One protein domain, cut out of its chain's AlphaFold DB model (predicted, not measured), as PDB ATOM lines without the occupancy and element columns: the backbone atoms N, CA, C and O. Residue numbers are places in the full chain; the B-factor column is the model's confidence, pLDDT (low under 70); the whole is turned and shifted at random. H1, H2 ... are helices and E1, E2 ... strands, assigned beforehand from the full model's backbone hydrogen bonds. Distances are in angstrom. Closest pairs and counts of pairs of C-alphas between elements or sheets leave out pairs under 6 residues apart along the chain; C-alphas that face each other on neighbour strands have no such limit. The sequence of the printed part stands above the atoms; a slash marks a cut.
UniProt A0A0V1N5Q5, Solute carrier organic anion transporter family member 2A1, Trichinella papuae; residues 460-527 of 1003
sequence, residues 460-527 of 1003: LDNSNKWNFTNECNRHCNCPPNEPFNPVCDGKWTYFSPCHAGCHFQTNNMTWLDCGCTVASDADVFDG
ATOM      1  N   LEU A 460      39.617  23.819  29.194       68.88
ATOM      2  CA  LEU A 460      40.634  23.838  28.147       68.88
ATOM      3  C   LEU A 460      40.074  23.145  26.895       68.88
ATOM      4  O   LEU A 460      39.664  21.986  26.962       68.88
ATOM      5  N   ASP A 461      40.041  23.854  25.770       66.81
ATOM      6  CA  ASP A 461      39.752  23.277  24.457       66.81
ATOM      7  C   ASP A 461      40.953  22.457  23.941       66.81
ATOM      8  O   ASP A 461      42.097  22.649  24.360       66.81
ATOM      9  N   ASN A 462      40.698  21.578  22.968       65.75
ATOM     10  CA  ASN A 462      41.694  20.769  22.260       65.75
ATOM     11  C   ASN A 462      42.852  21.599  21.665       65.75
ATOM     12  O   ASN A 462      43.941  21.071  21.450       65.75
ATOM     13  N   SER A 463      42.638  22.898  21.432       62.19
ATOM     14  CA  SER A 463      43.649  23.859  20.970       62.19
ATOM     15  C   SER A 463      44.583  24.387  22.078       62.19
ATOM     16  O   SER A 463      45.343  25.322  21.828       62.19
ATOM     17  N   ASN A 464      44.502  23.863  23.311       64.56
ATOM     18  CA  ASN A 464      45.122  24.412  24.532       64.56
ATOM     19  C   ASN A 464      44.724  25.872  24.854       64.56
ATOM     20  O   ASN A 464      45.418  26.558  25.606       64.56
ATOM     21  N   LYS A 465      43.598  26.353  24.312       62.47
ATOM     22  CA  LYS A 465      42.991  27.644  24.668       62.47
ATOM     23  C   LYS A 465      41.906  27.438  25.722       62.47
ATOM     24  O   LYS A 465      41.249  26.401  25.729       62.47
ATOM     25  N   TRP A 466      41.696  28.418  26.594       70.44
ATOM     26  CA  TRP A 466      40.584  28.383  27.545       70.44
ATOM     27  C   TRP A 466      39.287  28.844  26.889       70.44
ATOM     28  O   TRP A 466      39.271  29.822  26.148       70.44
ATOM     29  N   ASN A 467      38.205  28.132  27.189       78.69
ATOM     30  CA  ASN A 467      36.841  28.479  26.829       78.69
ATOM     31  C   ASN A 467      36.035  28.693  28.122       78.69
ATOM     32  O   ASN A 467      35.983  27.808  28.982       78.69
ATOM     33  N   PHE A 468      35.434  29.873  28.256       79.75
ATOM     34  CA  PHE A 468      34.665  30.302  29.431       79.75
ATOM     35  C   PHE A 468      33.143  30.228  29.212       79.75
ATOM     36  O   PHE A 468      32.364  30.455  30.142       79.75
ATOM     37  N   THR A 469      32.698  29.872  28.002       79.44
ATOM     38  CA  THR A 469      31.283  29.646  27.704       79.44
ATOM     39  C   THR A 469      30.825  28.321  28.315       79.44
ATOM     40  O   THR A 469      31.316  27.243  27.976       79.44
ATOM     41  N   ASN A 470      29.855  28.410  29.217       76.19
ATOM     42  CA  ASN A 470      29.192  27.297  29.882       76.19
ATOM     43  C   ASN A 470      27.696  27.306  29.524       76.19
ATOM     44  O   ASN A 470      27.192  28.233  28.901       76.19
ATOM     45  N   GLU A 471      26.962  26.266  29.913       80.06
ATOM     46  CA  GLU A 471      25.542  26.123  29.552       80.06
ATOM     47  C   GLU A 471      24.648  27.232  30.144       80.06
ATOM     48  O   GLU A 471      23.694  27.660  29.499       80.06
ATOM     49  N   CYS A 472      25.016  27.762  31.315       80.12
ATOM     50  CA  CYS A 472      24.346  28.881  31.982       80.12
ATOM     51  C   CYS A 472      24.523  30.224  31.237       80.12
ATOM     52  O   CYS A 472      23.535  30.819  30.807       80.12
ATOM     53  N   ASN A 473      25.766  30.673  31.006       81.38
ATOM     54  CA  ASN A 473      26.072  31.971  30.375       81.38
ATOM     55  C   ASN A 473      25.867  31.993  28.848       81.38
ATOM     56  O   ASN A 473      25.946  33.054  28.229       81.38
ATOM     57  N   ARG A 474      25.546  30.851  28.224       78.12
ATOM     58  CA  ARG A 474      25.277  30.754  26.780       78.12
ATOM     59  C   ARG A 474      24.148  31.676  26.306       78.12
ATOM     60  O   ARG A 474      24.175  32.113  25.162       78.12
ATOM     61  N   HIS A 475      23.182  31.981  27.169       74.06
ATOM     62  CA  HIS A 475      22.070  32.887  26.862       74.06
ATOM     63  C   HIS A 475      22.475  34.371  26.894       74.06
ATOM     64  O   HIS A 475      21.791  35.198  26.302       74.06
ATOM     65  N   CYS A 476      23.598  34.702  27.537       71.88
ATOM     66  CA  CYS A 476      24.109  36.066  27.661       71.88
ATOM     67  C   CYS A 476      24.899  36.529  26.422       71.88
ATOM     68  O   CYS A 476      25.184  37.715  26.309       71.88
ATOM     69  N   ASN A 477      25.268  35.612  25.508       73.75
ATOM     70  CA  ASN A 477      26.051  35.887  24.290       73.75
ATOM     71  C   ASN A 477      27.285  36.789  24.529       73.75
ATOM     72  O   ASN A 477      27.540  37.721  23.768       73.75
ATOM     73  N   CYS A 478      28.049  36.510  25.594       72.38
ATOM     74  CA  CYS A 478      29.201  37.325  25.986       72.38
ATOM     75  C   CYS A 478      30.201  37.510  24.824       72.38
ATOM     76  O   CYS A 478      30.522  36.522  24.151       72.38
ATOM     77  N   PRO A 479      30.716  38.733  24.583       65.62
ATOM     78  CA  PRO A 479      31.639  38.993  23.482       65.62
ATOM     79  C   PRO A 479      32.896  38.104  23.533       65.62
ATOM     80  O   PRO A 479      33.452  37.892  24.611       65.62
ATOM     81  N   PRO A 480      33.426  37.639  22.386       59.44
ATOM     82  CA  PRO A 480      34.668  36.858  22.360       59.44
ATOM     83  C   PRO A 480      35.900  37.671  22.795       59.44
ATOM     84  O   PRO A 480      36.902  37.084  23.194       59.44
ATOM     85  N   ASN A 481      35.801  39.006  22.746       59.72
ATOM     86  CA  ASN A 481      36.822  39.967  23.174       59.72
ATOM     87  C   ASN A 481      36.404  40.706  24.469       59.72
ATOM     88  O   ASN A 481      36.803  41.847  24.689       59.72
ATOM     89  N   GLU A 482      35.553  40.090  25.295       63.72
ATOM     90  CA  GLU A 482      35.168  40.598  26.619       63.72
ATOM     91  C   GLU A 482      36.420  40.877  27.485       63.72
ATOM     92  O   GLU A 482      37.302  40.017  27.572       63.72
ATOM     93  N   PRO A 483      36.528  42.037  28.162       61.03
ATOM     94  CA  PRO A 483      37.646  42.314  29.058       61.03
ATOM     95  C   PRO A 483      37.585  41.436  30.317       61.03
ATOM     96  O   PRO A 483      36.521  41.211  30.898       61.03
ATOM     97  N   PHE A 484      38.746  40.975  30.787       71.50
ATOM     98  CA  PHE A 484      38.846  40.171  32.007       71.50
ATOM     99  C   PHE A 484      38.514  41.007  33.252       71.50
ATOM    100  O   PHE A 484      39.347  41.768  33.748       71.50
ATOM    101  N   ASN A 485      37.299  40.831  33.769       73.38
ATOM    102  CA  ASN A 485      36.802  41.470  34.984       73.38
ATOM    103  C   ASN A 485      36.342  40.383  35.973       73.38
ATOM    104  O   ASN A 485      35.148  40.092  36.055       73.38
ATOM    105  N   PRO A 486      37.275  39.694  36.653       79.12
ATOM    106  CA  PRO A 486      36.953  38.474  37.374       79.12
ATOM    107  C   PRO A 486      35.996  38.721  38.537       79.12
ATOM    108  O   PRO A 486      36.196  39.654  39.311       79.12
ATOM    109  N   VAL A 487      35.023  37.827  38.705       82.38
ATOM    110  CA  VAL A 487      34.071  37.837  39.828       82.38
ATOM    111  C   VAL A 487      34.050  36.488  40.551       82.38
ATOM    112  O   VAL A 487      34.381  35.453  39.963       82.38
ATOM    113  N   CYS A 488      33.670  36.494  41.829       84.12
ATOM    114  CA  CYS A 488      33.771  35.346  42.731       84.12
ATOM    115  C   CYS A 488      32.443  35.027  43.446       84.12
ATOM    116  O   CYS A 488      31.880  35.898  44.106       84.12
ATOM    117  N   ASP A 489      32.011  33.756  43.407       84.00
ATOM    118  CA  ASP A 489      30.850  33.222  44.164       84.00
ATOM    119  C   ASP A 489      31.219  32.660  45.560       84.00
ATOM    120  O   ASP A 489      30.444  31.963  46.215       84.00
ATOM    121  N   GLY A 490      32.457  32.904  45.994       76.94
ATOM    122  CA  GLY A 490      33.069  32.341  47.197       76.94
ATOM    123  C   GLY A 490      33.855  31.038  46.982       76.94
ATOM    124  O   GLY A 490      34.582  30.636  47.890       76.94
ATOM    125  N   LYS A 491      33.759  30.377  45.815       79.31
ATOM    126  CA  LYS A 491      34.512  29.138  45.498       79.31
ATOM    127  C   LYS A 491      35.076  29.080  44.079       79.31
ATOM    128  O   LYS A 491      36.139  28.485  43.880       79.31
ATOM    129  N   TRP A 492      34.372  29.666  43.117       83.56
ATOM    130  CA  TRP A 492      34.712  29.712  41.701       83.56
ATOM    131  C   TRP A 492      34.935  31.149  41.254       83.56
ATOM    132  O   TRP A 492      34.170  32.056  41.578       83.56
ATOM    133  N   THR A 493      36.008  31.345  40.494       84.56
ATOM    134  CA  THR A 493      36.294  32.604  39.806       84.56
ATOM    135  C   THR A 493      35.807  32.505  38.363       84.56
ATOM    136  O   THR A 493      36.204  31.593  37.632       84.56
ATOM    137  N   TYR A 494      34.966  33.449  37.953       84.44
ATOM    138  CA  TYR A 494      34.433  33.584  36.595       84.44
ATOM    139  C   TYR A 494      35.212  34.667  35.837       84.44
ATOM    140  O   TYR A 494      35.855  35.514  36.453       84.44
ATOM    141  N   PHE A 495      35.199  34.624  34.502       77.88
ATOM    142  CA  PHE A 495      36.044  35.488  33.662       77.88
ATOM    143  C   PHE A 495      35.560  36.952  33.586       77.88
ATOM    144  O   PHE A 495      36.373  37.874  33.580       77.88
ATOM    145  N   SER A 496      34.242  37.159  33.550       79.56
ATOM    146  CA  SER A 496      33.569  38.462  33.626       79.56
ATOM    147  C   SER A 496      32.190  38.307  34.298       79.56
ATOM    148  O   SER A 496      31.726  37.166  34.430       79.56
ATOM    149  N   PRO A 497      31.489  39.396  34.674       78.56
ATOM    150  CA  PRO A 497      30.112  39.323  35.171       78.56
ATOM    151  C   PRO A 497      29.151  38.678  34.160       78.56
ATOM    152  O   PRO A 497      28.295  37.887  34.552       78.56
ATOM    153  N   CYS A 498      29.351  38.908  32.853       79.38
ATOM    154  CA  CYS A 498      28.606  38.212  31.797       79.38
ATOM    155  C   CYS A 498      28.867  36.697  31.832       79.38
ATOM    156  O   CYS A 498      27.940  35.892  31.767       79.38
ATOM    157  N   HIS A 499      30.122  36.279  32.034       81.06
ATOM    158  CA  HIS A 499      30.463  34.860  32.168       81.06
ATOM    159  C   HIS A 499      29.962  34.223  33.479       81.06
ATOM    160  O   HIS A 499      29.847  32.996  33.535       81.06
ATOM    161  N   ALA A 500      29.637  35.019  34.501       80.69
ATOM    162  CA  ALA A 500      28.890  34.593  35.690       80.69
ATOM    163  C   ALA A 500      27.355  34.653  35.503       80.69
ATOM    164  O   ALA A 500      26.612  34.159  36.353       80.69
ATOM    165  N   GLY A 501      26.879  35.218  34.388       81.25
ATOM    166  CA  GLY A 501      25.463  35.385  34.067       81.25
ATOM    167  C   GLY A 501      24.744  36.418  34.936       81.25
ATOM    168  O   GLY A 501      23.576  36.204  35.229       81.25
ATOM    169  N   CYS A 502      25.441  37.459  35.408       79.19
ATOM    170  CA  CYS A 502      24.905  38.488  36.311       79.19
ATOM    171  C   CYS A 502      24.147  39.603  35.575       79.19
ATOM    172  O   CYS A 502      24.655  40.136  34.585       79.19
ATOM    173  N   HIS A 503      22.992  40.020  36.108       72.69
ATOM    174  CA  HIS A 503      22.162  41.078  35.510       72.69
ATOM    175  C   HIS A 503      22.223  42.442  36.217       72.69
ATOM    176  O   HIS A 503      22.070  43.464  35.547       72.69
ATOM    177  N   PHE A 504      22.470  42.499  37.532       69.81
ATOM    178  CA  PHE A 504      22.429  43.756  38.295       69.81
ATOM    179  C   PHE A 504      23.692  43.968  39.136       69.81
ATOM    180  O   PHE A 504      24.202  43.026  39.737       69.81
ATOM    181  N   GLN A 505      24.157  45.217  39.245       68.94
ATOM    182  CA  GLN A 505      25.202  45.626  40.192       68.94
ATOM    183  C   GLN A 505      24.610  46.578  41.240       68.94
ATOM    184  O   GLN A 505      23.727  47.385  40.945       68.94
ATOM    185  N   THR A 506      25.095  46.492  42.476       66.88
ATOM    186  CA  THR A 506      24.668  47.339  43.602       66.88
ATOM    187  C   THR A 506      25.797  48.248  44.093       66.88
ATOM    188  O   THR A 506      26.974  47.967  43.873       66.88
ATOM    189  N   ASN A 507      25.447  49.323  44.814       55.34
ATOM    190  CA  ASN A 507      26.362  50.390  45.262       55.34
ATOM    191  C   ASN A 507      27.614  49.929  46.049       55.34
ATOM    192  O   ASN A 507      28.535  50.722  46.222       55.34
ATOM    193  N   ASN A 508      27.654  48.682  46.533       60.69
ATOM    194  CA  ASN A 508      28.794  48.092  47.244       60.69
ATOM    195  C   ASN A 508      29.729  47.252  46.344       60.69
ATOM    196  O   ASN A 508      30.589  46.552  46.874       60.69
ATOM    197  N   MET A 509      29.590  47.320  45.012       65.12
ATOM    198  CA  MET A 509      30.313  46.471  44.041       65.12
ATOM    199  C   MET A 509      29.995  44.970  44.203       65.12
ATOM    200  O   MET A 509      30.857  44.095  44.107       65.12
ATOM    201  N   THR A 510      28.723  44.688  44.483       73.50
ATOM    202  CA  THR A 510      28.148  43.340  44.587       73.50
ATOM    203  C   THR A 510      27.167  43.103  43.444       73.50
ATOM    204  O   THR A 510      26.272  43.927  43.212       73.50
ATOM    205  N   TRP A 511      27.347  41.992  42.735       75.88
ATOM    206  CA  TRP A 511      26.513  41.560  41.619       75.88
ATOM    207  C   TRP A 511      25.402  40.625  42.098       75.88
ATOM    208  O   TRP A 511      25.616  39.782  42.970       75.88
ATOM    209  N   LEU A 512      24.219  40.793  41.510       73.31
ATOM    210  CA  LEU A 512      22.996  40.058  41.819       73.31
ATOM    211  C   LEU A 512      22.387  39.463  40.544       73.31
ATOM    212  O   LEU A 512      22.641  39.942  39.435       73.31
ATOM    213  N   ASP A 513      21.547  38.443  40.742       74.69
ATOM    214  CA  ASP A 513      20.888  37.665  39.684       74.69
ATOM    215  C   ASP A 513      21.906  37.065  38.696       74.69
ATOM    216  O   ASP A 513      21.975  37.443  37.530       74.69
ATOM    217  N   CYS A 514      22.777  36.191  39.224       80.19
ATOM    218  CA  CYS A 514      23.931  35.602  38.535       80.19
ATOM    219  C   CYS A 514      23.704  34.123  38.178       80.19
ATOM    220  O   CYS A 514      23.923  33.228  38.994       80.19
ATOM    221  N   GLY A 515      23.299  33.847  36.936       79.19
ATOM    222  CA  GLY A 515      22.830  32.525  36.496       79.19
ATOM    223  C   GLY A 515      23.851  31.370  36.469       79.19
ATOM    224  O   GLY A 515      23.449  30.234  36.220       79.19
ATOM    225  N   CYS A 516      25.148  31.611  36.694       81.00
ATOM    226  CA  CYS A 516      26.186  30.565  36.711       81.00
ATOM    227  C   CYS A 516      26.745  30.204  38.100       81.00
ATOM    228  O   CYS A 516      27.655  29.369  38.166       81.00
ATOM    229  N   THR A 517      26.277  30.821  39.190       82.75
ATOM    230  CA  THR A 517      26.795  30.565  40.550       82.75
ATOM    231  C   THR A 517      26.484  29.148  41.040       82.75
ATOM    232  O   THR A 517      25.494  28.531  40.648       82.75
ATOM    233  N   VAL A 518      27.316  28.606  41.940       69.69
ATOM    234  CA  VAL A 518      27.087  27.255  42.505       69.69
ATOM    235  C   VAL A 518      25.973  27.236  43.566       69.69
ATOM    236  O   VAL A 518      25.464  26.169  43.913       69.69
ATOM    237  N   ALA A 519      25.559  28.403  44.059       64.06
ATOM    238  CA  ALA A 519      24.373  28.571  44.890       64.06
ATOM    239  C   ALA A 519      23.516  29.730  44.363       64.06
ATOM    240  O   ALA A 519      24.021  30.832  44.134       64.06
ATOM    241  N   SER A 520      22.217  29.474  44.194       54.09
ATOM    242  CA  SER A 520      21.211  30.518  43.991       54.09
ATOM    243  C   SER A 520      21.245  31.502  45.164       54.09
ATOM    244  O   SER A 520      21.456  31.085  46.303       54.09
ATOM    245  N   ASP A 521      21.060  32.788  44.872       58.91
ATOM    246  CA  ASP A 521      21.127  33.898  45.836       58.91
ATOM    247  C   ASP A 521      22.480  34.047  46.571       58.91
ATOM    248  O   ASP A 521      22.546  34.603  47.668       58.91
ATOM    249  N   ALA A 522      23.584  33.575  45.978       65.38
ATOM    250  CA  ALA A 522      24.929  33.911  46.444       65.38
ATOM    251  C   ALA A 522      25.331  35.326  45.995       65.38
ATOM    252  O   ALA A 522      25.376  35.597  44.794       65.38
ATOM    253  N   ASP A 523      25.685  36.198  46.947       71.81
ATOM    254  CA  ASP A 523      26.317  37.491  46.659       71.81
ATOM    255  C   ASP A 523      27.614  37.269  45.859       71.81
ATOM    256  O   ASP A 523      28.553  36.630  46.344       71.81
ATOM    257  N   VAL A 524      27.679  37.806  44.637       77.81
ATOM    258  CA  VAL A 524      28.876  37.724  43.790       77.81
ATOM    259  C   VAL A 524      29.705  38.993  43.961       77.81
ATOM    260  O   VAL A 524      29.232  40.107  43.738       77.81
ATOM    261  N   PHE A 525      30.967  38.823  44.352       80.56
ATOM    262  CA  PHE A 525      31.882  39.926  44.647       80.56
ATOM    263  C   PHE A 525      32.876  40.146  43.505       80.56
ATOM    264  O   PHE A 525      33.405  39.179  42.949       80.56
ATOM    265  N   ASP A 526      33.187  41.410  43.210       74.12
ATOM    266  CA  ASP A 526      34.264  41.764  42.281       74.12
ATOM    267  C   ASP A 526      35.635  41.266  42.792       74.12
ATOM    268  O   ASP A 526      36.031  41.485  43.944       74.12
ATOM    269  N   GLY A 527      36.386  40.608  41.907       73.31
ATOM    270  CA  GLY A 527      37.732  40.092  42.142       73.31
ATOM    271  C   GLY A 527      37.861  38.562  42.194       73.31
ATOM    272  O   GLY A 527      36.924  37.789  42.020       73.31
TER     273      GLY A 527
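Overview. This is residues 460 to 527 of the 1003 residues of the protein "Solute carrier organic anion transporter family member 2A1" of Trichinella papuae (UniProt A0A0V1N5Q5). What shape? Little regular structure: a loop-rich body holds a small antiparallel sheet, E2-E3-E4, and residues 461 to 466 stick out. What size? The printed part has 68 residues, with H1 E1 E2 E3 E4 in order along the chain; the named elements hold only 20 of them, and by these 20 the class is mostly strand; the whole is compact, with a radius of gyration of the C-alphas of 11.8 A, spanning 39 by 22 by 21 A.

Arrangement. Which strands pair? The meander, antiparallel neighbours in a row, joins E2, residues 502 to 506, to E3, residues 510 to 514, with N 506 and O 510 2.9 A apart, and E3 to E4, residues 524 to 526, with N 511 and O 524 2.8 A apart. What else? E1, residues 492 to 494, pairs with no named strand. H1, residues 473 to 476, is only just not on the sheet, 4 C-alpha pairs within 10 A; its one O i to N i+3 pair is within range.

Along the chain. Where does H1 begin? C-alpha 473, (26.072, 31.971, 30.375). Where does E4 end? C-alpha 526, (34.264, 41.764, 42.281).

Size, cuts and confidence. Any cut? None. Where is pLDDT under 70? Residues 460 to 465, 479 to 483, 504 to 509, 518 to 522.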